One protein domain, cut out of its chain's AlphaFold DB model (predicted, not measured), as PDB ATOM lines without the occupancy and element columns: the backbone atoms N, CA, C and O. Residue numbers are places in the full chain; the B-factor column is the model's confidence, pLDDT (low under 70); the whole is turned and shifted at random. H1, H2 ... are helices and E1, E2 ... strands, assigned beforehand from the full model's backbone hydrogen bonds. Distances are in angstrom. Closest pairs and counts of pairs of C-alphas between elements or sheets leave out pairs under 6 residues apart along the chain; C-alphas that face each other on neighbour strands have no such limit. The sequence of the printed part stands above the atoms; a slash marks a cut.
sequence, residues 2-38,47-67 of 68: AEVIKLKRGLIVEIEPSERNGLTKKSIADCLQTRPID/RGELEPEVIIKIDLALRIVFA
ATOM      1  N   ALA A   2     147.266 134.774 163.606       47.16
ATOM      2  CA  ALA A   2     148.426 135.457 163.006       47.16
ATOM      3  C   ALA A   2     149.238 136.335 163.990       47.16
ATOM      4  O   ALA A   2     150.465 136.285 163.969       47.16
ATOM      5  N   GLU A   3     148.571 137.058 164.898       46.72
ATOM      6  CA  GLU A   3     149.213 137.896 165.933       46.72
ATOM      7  C   GLU A   3     150.149 137.086 166.853       46.72
ATOM      8  O   GLU A   3     151.293 137.457 167.100       46.72
ATOM      9  N   VAL A   4     149.686 135.906 167.287       48.56
ATOM     10  CA  VAL A   4     150.417 134.991 168.184       48.56
ATOM     11  C   VAL A   4     151.646 134.387 167.491       48.56
ATOM     12  O   VAL A   4     152.687 134.196 168.118       48.56
ATOM     13  N   ILE A   5     151.556 134.122 166.183       50.91
ATOM     14  CA  ILE A   5     152.681 133.616 165.378       50.91
ATOM     15  C   ILE A   5     153.744 134.711 165.182       50.91
ATOM     16  O   ILE A   5     154.940 134.413 165.177       50.91
ATOM     17  N   LYS A   6     153.331 135.980 165.071       49.69
ATOM     18  CA  LYS A   6     154.234 137.138 164.960       49.69
ATOM     19  C   LYS A   6     154.975 137.414 166.274       49.69
ATOM     20  O   LYS A   6     156.182 137.631 166.239       49.69
ATOM     21  N   LEU A   7     154.281 137.308 167.411       51.78
ATOM     22  CA  LEU A   7     154.862 137.422 168.755       51.78
ATOM     23  C   LEU A   7     155.880 136.312 169.051       51.78
ATOM     24  O   LEU A   7     156.967 136.611 169.531       51.78
ATOM     25  N   LYS A   8     155.592 135.050 168.695       56.41
ATOM     26  CA  LYS A   8     156.547 133.941 168.896       56.41
ATOM     27  C   LYS A   8     157.866 134.123 168.139       56.41
ATOM     28  O   LYS A   8     158.904 133.688 168.627       56.41
ATOM     29  N   ARG A   9     157.846 134.761 166.964       60.97
ATOM     30  CA  ARG A   9     159.034 134.925 166.109       60.97
ATOM     31  C   ARG A   9     160.087 135.879 166.678       60.97
ATOM     32  O   ARG A   9     161.248 135.727 166.333       60.97
ATOM     33  N   GLY A  10     159.702 136.826 167.534       72.19
ATOM     34  CA  GLY A  10     160.646 137.738 168.194       72.19
ATOM     35  C   GLY A  10     161.352 137.137 169.412       72.19
ATOM     36  O   GLY A  10     162.323 137.712 169.883       72.19
ATOM     37  N   LEU A  11     160.874 135.993 169.916       89.69
ATOM     38  CA  LEU A  11     161.391 135.343 171.130       89.69
ATOM     39  C   LEU A  11     162.443 134.264 170.828       89.69
ATOM     40  O   LEU A  11     163.081 133.743 171.741       89.69
ATOM     41  N   ILE A  12     162.616 133.931 169.547       94.19
ATOM     42  CA  ILE A  12     163.636 133.011 169.047       94.19
ATOM     43  C   ILE A  12     164.622 133.836 168.225       94.19
ATOM     44  O   ILE A  12     164.257 134.400 167.195       94.19
ATOM     45  N   VAL A  13     165.874 133.901 168.673       96.00
ATOM     46  CA  VAL A  13     166.929 134.665 167.999       96.00
ATOM     47  C   VAL A  13     167.815 133.704 167.217       96.00
ATOM     48  O   VAL A  13     168.414 132.803 167.799       96.00
ATOM     49  N   GLU A  14     167.893 133.883 165.899       96.56
ATOM     50  CA  GLU A  14     168.829 133.138 165.050       96.56
ATOM     51  C   GLU A  14     170.264 133.630 165.258       96.56
ATOM     52  O   GLU A  14     170.511 134.835 165.349       96.56
ATOM     53  N   ILE A  15     171.204 132.686 165.307       97.75
ATOM     54  CA  ILE A  15     172.628 132.936 165.522       97.75
ATOM     55  C   ILE A  15     173.400 132.187 164.439       97.75
ATOM     56  O   ILE A  15     173.343 130.956 164.356       97.75
ATOM     57  N   GLU A  16     174.099 132.937 163.594       98.06
ATOM     58  CA  GLU A  16     175.009 132.363 162.606       98.06
ATOM     59  C   GLU A  16     176.334 131.966 163.273       98.06
ATOM     60  O   GLU A  16     176.760 132.611 164.236       98.06
ATOM     61  N   PRO A  17     176.997 130.900 162.799       98.31
ATOM     62  CA  PRO A  17     178.286 130.507 163.335       98.31
ATOM     63  C   PRO A  17     179.359 131.547 163.012       98.31
ATOM     64  O   PRO A  17     179.419 132.065 161.896       98.31
ATOM     65  N   SER A  18     180.228 131.823 163.979       97.81
ATOM     66  CA  SER A  18     181.384 132.698 163.805       97.81
ATOM     67  C   SER A  18     182.570 132.204 164.628       97.81
ATOM     68  O   SER A  18     182.417 131.437 165.581       97.81
ATOM     69  N   GLU A  19     183.769 132.679 164.291       97.69
ATOM     70  CA  GLU A  19     184.960 132.429 165.112       97.69
ATOM     71  C   GLU A  19     184.803 133.003 166.528       97.69
ATOM     72  O   GLU A  19     185.299 132.415 167.485       97.69
ATOM     73  N   ARG A  20     184.071 134.116 166.679       97.88
ATOM     74  CA  ARG A  20     183.856 134.778 167.971       97.88
ATOM     75  C   ARG A  20     182.969 133.950 168.895       97.88
ATOM     76  O   ARG A  20     183.278 133.818 170.076       97.88
ATOM     77  N   ASN A  21     181.864 133.425 168.367       97.69
ATOM     78  CA  ASN A  21     180.881 132.693 169.162       97.69
ATOM     79  C   ASN A  21     181.184 131.191 169.279       97.69
ATOM     80  O   ASN A  21     180.579 130.508 170.111       97.69
ATOM     81  N   GLY A  22     182.113 130.676 168.467       97.88
ATOM     82  CA  GLY A  22     182.578 129.290 168.519       97.88
ATOM     83  C   GLY A  22     181.515 128.261 168.128       97.88
ATOM     84  O   GLY A  22     181.670 127.065 168.396       97.88
ATOM     85  N   LEU A  23     180.406 128.692 167.517       98.00
ATOM     86  CA  LEU A  23     179.395 127.790 166.985       98.00
ATOM     87  C   LEU A  23     179.874 127.213 165.653       98.00
ATOM     88  O   LEU A  23     180.387 127.915 164.793       98.00
ATOM     89  N   THR A  24     179.649 125.919 165.448       97.31
ATOM     90  CA  THR A  24     180.009 125.221 164.200       97.31
ATOM     91  C   THR A  24     178.854 125.136 163.203       97.31
ATOM     92  O   THR A  24     179.011 124.612 162.103       97.31
ATOM     93  N   LYS A  25     177.668 125.611 163.594       97.94
ATOM     94  CA  LYS A  25     176.442 125.567 162.799       97.94
ATOM     95  C   LYS A  25     175.493 126.687 163.197       97.94
ATOM     96  O   LYS A  25     175.506 127.141 164.345       97.94
ATOM     97  N   LYS A  26     174.605 127.040 162.267       97.69
ATOM     98  CA  LYS A  26     173.470 127.918 162.547       97.69
ATOM     99  C   LYS A  26     172.664 127.372 163.722       97.69
ATOM    100  O   LYS A  26     172.332 126.185 163.768       97.69
ATOM    101  N   SER A  27     172.393 128.247 164.677       97.19
ATOM    102  CA  SER A  27     171.781 127.915 165.959       97.19
ATOM    103  C   SER A  27     170.689 128.925 166.306       97.19
ATOM    104  O   SER A  27     170.508 129.930 165.618       97.19
ATOM    105  N   ILE A  28     169.939 128.642 167.370       96.69
ATOM    106  CA  ILE A  28     168.915 129.545 167.896       96.69
ATOM    107  C   ILE A  28     169.079 129.705 169.406       96.69
ATOM    108  O   ILE A  28     169.403 128.742 170.102       96.69
ATOM    109  N   ALA A  29     168.803 130.903 169.911       96.31
ATOM    110  CA  ALA A  29     168.485 131.123 171.314       96.31
ATOM    111  C   ALA A  29     166.959 131.195 171.461       96.31
ATOM    112  O   ALA A  29     166.332 132.147 170.994       96.31
ATOM    113  N   ASP A  30     166.360 130.178 172.085       95.38
ATOM    114  CA  ASP A  30     164.934 130.170 172.425       95.38
ATOM    115  C   ASP A  30     164.733 130.794 173.812       95.38
ATOM    116  O   ASP A  30     164.974 130.165 174.846       95.38
ATOM    117  N   CYS A  31     164.295 132.053 173.838       95.06
ATOM    118  CA  CYS A  31     164.151 132.815 175.076       95.06
ATOM    119  C   CYS A  31     162.964 132.343 175.937       95.06
ATOM    120  O   CYS A  31     162.887 132.703 177.111       95.06
ATOM    121  N   LEU A  32     162.069 131.496 175.406       93.31
ATOM    122  CA  LEU A  32     161.022 130.836 176.196       93.31
ATOM    123  C   LEU A  32     161.562 129.656 177.020       93.31
ATOM    124  O   LEU A  32     160.866 129.158 177.899       93.31
ATOM    125  N   GLN A  33     162.785 129.197 176.737       93.31
ATOM    126  CA  GLN A  33     163.442 128.074 177.415       93.31
ATOM    127  C   GLN A  33     164.490 128.537 178.442       93.31
ATOM    128  O   GLN A  33     165.437 127.812 178.759       93.31
ATOM    129  N   THR A  34     164.341 129.751 178.976       92.62
ATOM    130  CA  THR A  34     165.205 130.249 180.051       92.62
ATOM    131  C   THR A  34     165.065 129.389 181.304       92.62
ATOM    132  O   THR A  34     163.971 129.000 181.712       92.62
ATOM    133  N   ARG A  35     166.199 129.066 181.934       90.75
ATOM    134  CA  ARG A  35     166.226 128.314 183.190       90.75
ATOM    135  C   ARG A  35     167.447 128.689 184.028       90.75
ATOM    136  O   ARG A  35     168.522 128.878 183.458       90.75
ATOM    137  N   PRO A  36     167.331 128.723 185.365       91.81
ATOM    138  CA  PRO A  36     168.505 128.794 186.222       91.81
ATOM    139  C   PRO A  36     169.350 127.527 186.050       91.81
ATOM    140  O   PRO A  36     168.823 126.413 185.918       91.81
ATOM    141  N   ILE A  37     170.673 127.683 186.054       89.88
ATOM    142  CA  ILE A  37     171.611 126.563 186.065       89.88
ATOM    143  C   ILE A  37     172.615 126.690 187.201       89.88
ATOM    144  O   ILE A  37     173.115 127.775 187.469       89.88
ATOM    145  N   ASP A  38     172.909 125.566 187.855       92.25
ATOM    146  CA  ASP A  38     174.096 125.464 188.693       92.25
ATOM    147  C   ASP A  38     175.315 125.395 187.771       92.25
ATOM    148  O   ASP A  38     175.488 124.444 187.002       92.25
ATOM    149  N   ARG A  47     182.380 128.577 175.080       94.81
ATOM    150  CA  ARG A  47     182.636 128.459 173.628       94.81
ATOM    151  C   ARG A  47     183.073 129.742 172.932       94.81
ATOM    152  O   ARG A  47     183.609 129.667 171.834       94.81
ATOM    153  N   GLY A  48     182.828 130.892 173.541       96.88
ATOM    154  CA  GLY A  48     183.076 132.187 172.928       96.88
ATOM    155  C   GLY A  48     182.034 133.206 173.356       96.88
ATOM    156  O   GLY A  48     181.325 133.019 174.348       96.88
ATOM    157  N   GLU A  49     181.931 134.272 172.577       98.12
ATOM    158  CA  GLU A  49     181.033 135.391 172.828       98.12
ATOM    159  C   GLU A  49     180.101 135.623 171.647       98.12
ATOM    160  O   GLU A  49     180.513 135.580 170.490       98.12
ATOM    161  N   LEU A  50     178.842 135.934 171.945       98.25
ATOM    162  CA  LEU A  50     177.894 136.356 170.924       98.25
ATOM    163  C   LEU A  50     178.193 137.779 170.451       98.25
ATOM    164  O   LEU A  50     178.677 138.632 171.197       98.25
ATOM    165  N   GLU A  51     177.849 138.038 169.198       97.94
ATOM    166  CA  GLU A  51     177.922 139.350 168.582       97.94
ATOM    167  C   GLU A  51     176.998 140.349 169.311       97.94
ATOM    168  O   GLU A  51     175.903 139.970 169.753       97.94
ATOM    169  N   PRO A  52     177.382 141.636 169.429       97.94
ATOM    170  CA  PRO A  52     176.590 142.630 170.156       97.94
ATOM    171  C   PRO A  52     175.148 142.744 169.651       97.94
ATOM    172  O   PRO A  52     174.215 142.873 170.441       97.94
ATOM    173  N   GLU A  53     174.938 142.637 168.338       97.06
ATOM    174  CA  GLU A  53     173.612 142.742 167.728       97.06
ATOM    175  C   GLU A  53     172.721 141.547 168.093       97.06
ATOM    176  O   GLU A  53     171.500 141.687 168.183       97.06
ATOM    177  N   VAL A  54     173.317 140.370 168.317       97.31
ATOM    178  CA  VAL A  54     172.611 139.172 168.789       97.31
ATOM    179  C   VAL A  54     172.215 139.348 170.253       97.31
ATOM    180  O   VAL A  54     171.061 139.095 170.600       97.31
ATOM    181  N   ILE A  55     173.122 139.850 171.096       97.75
ATOM    182  CA  ILE A  55     172.837 140.130 172.512       97.75
ATOM    183  C   ILE A  55     171.703 141.147 172.668       97.75
ATOM    184  O   ILE A  55     170.796 140.913 173.462       97.75
ATOM    185  N   ILE A  56     171.688 142.226 171.876       97.69
ATOM    186  CA  ILE A  56     170.601 143.222 171.901       97.69
ATOM    187  C   ILE A  56     169.249 142.573 171.567       97.69
ATOM    188  O   ILE A  56     168.243 142.860 172.215       97.69
ATOM    189  N   LYS A  57     169.202 141.672 170.579       96.81
ATOM    190  CA  LYS A  57     167.967 140.947 170.233       96.81
ATOM    191  C   LYS A  57     167.515 140.018 171.358       96.81
ATOM    192  O   LYS A  57     166.317 139.943 171.619       96.81
ATOM    193  N   ILE A  58     168.453 139.336 172.018       96.88
ATOM    194  CA  ILE A  58     168.159 138.478 173.174       96.88
ATOM    195  C   ILE A  58     167.616 139.320 174.333       96.88
ATOM    196  O   ILE A  58     166.591 138.950 174.895       96.88
ATOM    197  N   ASP A  59     168.228 140.462 174.655       97.25
ATOM    198  CA  ASP A  59     167.734 141.370 175.703       97.25
ATOM    199  C   ASP A  59     166.282 141.798 175.441       97.25
ATOM    200  O   ASP A  59     165.406 141.597 176.282       97.25
ATOM    201  N   LEU A  60     165.993 142.288 174.232       95.69
ATOM    202  CA  LEU A  60     164.638 142.688 173.841       95.69
ATOM    203  C   LEU A  60     163.636 141.528 173.941       95.69
ATOM    204  O   LEU A  60     162.523 141.715 174.432       95.69
ATOM    205  N   ALA A  61     164.027 140.328 173.506       95.19
ATOM    206  CA  ALA A  61     163.195 139.135 173.623       95.19
ATOM    207  C   ALA A  61     162.907 138.782 175.091       95.19
ATOM    208  O   ALA A  61     161.758 138.528 175.450       95.19
ATOM    209  N   LEU A  62     163.927 138.805 175.952       95.50
ATOM    210  CA  LEU A  62     163.793 138.483 177.372       95.50
ATOM    211  C   LEU A  62     162.915 139.490 178.117       95.50
ATOM    212  O   LEU A  62     162.126 139.080 178.965       95.50
ATOM    213  N   ARG A  63     162.980 140.778 177.767       95.25
ATOM    214  CA  ARG A  63     162.087 141.805 178.332       95.25
ATOM    215  C   ARG A  63     160.622 141.518 178.033       95.25
ATOM    216  O   ARG A  63     159.780 141.673 178.908       95.25
ATOM    217  N   ILE A  64     160.317 140.999 176.843       92.94
ATOM    218  CA  ILE A  64     158.958 140.549 176.511       92.94
ATOM    219  C   ILE A  64     158.586 139.299 177.320       92.94
ATOM    220  O   ILE A  64     157.498 139.258 177.892       92.94
ATOM    221  N   VAL A  65     159.469 138.291 177.389       91.88
ATOM    222  CA  VAL A  65     159.210 137.036 178.133       91.88
ATOM    223  C   VAL A  65     158.931 137.303 179.613       91.88
ATOM    224  O   VAL A  65     158.039 136.682 180.187       91.88
ATOM    225  N   PHE A  66     159.675 138.226 180.218       92.81
ATOM    226  CA  PHE A  66     159.597 138.530 181.646       92.81
ATOM    227  C   PHE A  66     158.776 139.782 181.987       92.81
ATOM    228  O   PHE A  66     158.672 140.115 183.164       92.81
ATOM    229  N   ALA A  67     158.177 140.444 180.991       92.44
ATOM    230  CA  ALA A  67     157.431 141.697 181.144       92.44
ATOM    231  C   ALA A  67     158.224 142.805 181.882       92.44
ATOM    232  O   ALA A  67     157.721 143.403 182.836       92.44
TER     233      ALA A  67
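This is residues 2 to 38 and 47 to 67 of the 68 residues of an uncharacterized protein of Microcoleaceae bacterium UBA10368 (UniProt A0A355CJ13). The helix H2 packs over one side of a small hairpin of two short strands, E1 and E2, and comes nearer to E1 than to E2. The short helix H1 leads into E1 at one end of the hairpin, away from H2, the loop of residues 16 to 26 makes the other end, and residues 34 to 38 run away from the hairpin toward a cut. The printed part has 58 residues, with two named helices and two named strands in the order H1, E1, E2, H2; the sheet order is E1 - E2, antiparallel, and the class is mixed, helices and strands. The whole is only just loose, close to compact, with a radius of gyration of the C-alphas of 12.4 A and spans of 36 by 30 by 17 A.

H1 takes residues 2 to 9 and is 11.1 A long from first to last C-alpha; C-alpha 2 is at (148.426, 135.457, 163.006). E1 takes residues 12 to 15 and E2 residues 27 to 30, each 9.7 A long; C-alpha 12 is at (163.636, 133.011, 169.047). Residues 31 to 33, directly after E2, are helix too short to bear a name. H2, residues 52 to 66, is the longest helix, at 20.9 A, and its C-alpha 66 is at (159.597, 138.530, 181.646).

E1 and E2 are antiparallel neighbours and form a hairpin, with 154 degrees between their N-to-C directions. C-alphas 12 and 30 face each other at 4.6 A, and N 13 and O 29, like N 27 and O 15, are within hydrogen-bond range at 2.9 A. H2 has 5 pairs of C-alphas within 8 A of E1, the closest being those of Val 13 and Ile 58, 6.5 A apart. With E2 it has 1 such pair, the C-alphas of Ala 29 and Ile 58, 7.6 A apart. H1 is apart from both E2 and H2. In H1 and H2 every O i to N i+4 pair is within hydrogen-bond range.

The two C-alphas farthest apart are those of Ala 2 and Asp 38, 37.7 A. Residues 39 to 46 are not printed, and C-alphas 38 and 47 are 17.6 A apart across this cut, which falls in the link from E2 to H2. The link from H1 to E1 is tight, with 2 residues, and the link from E1 to E2 is long, with 11 residues. The mean pLDDT of the printed part is 89.2; residues 2 to 9, which are H1, are under 70, and the mean pLDDT of H1 is 52.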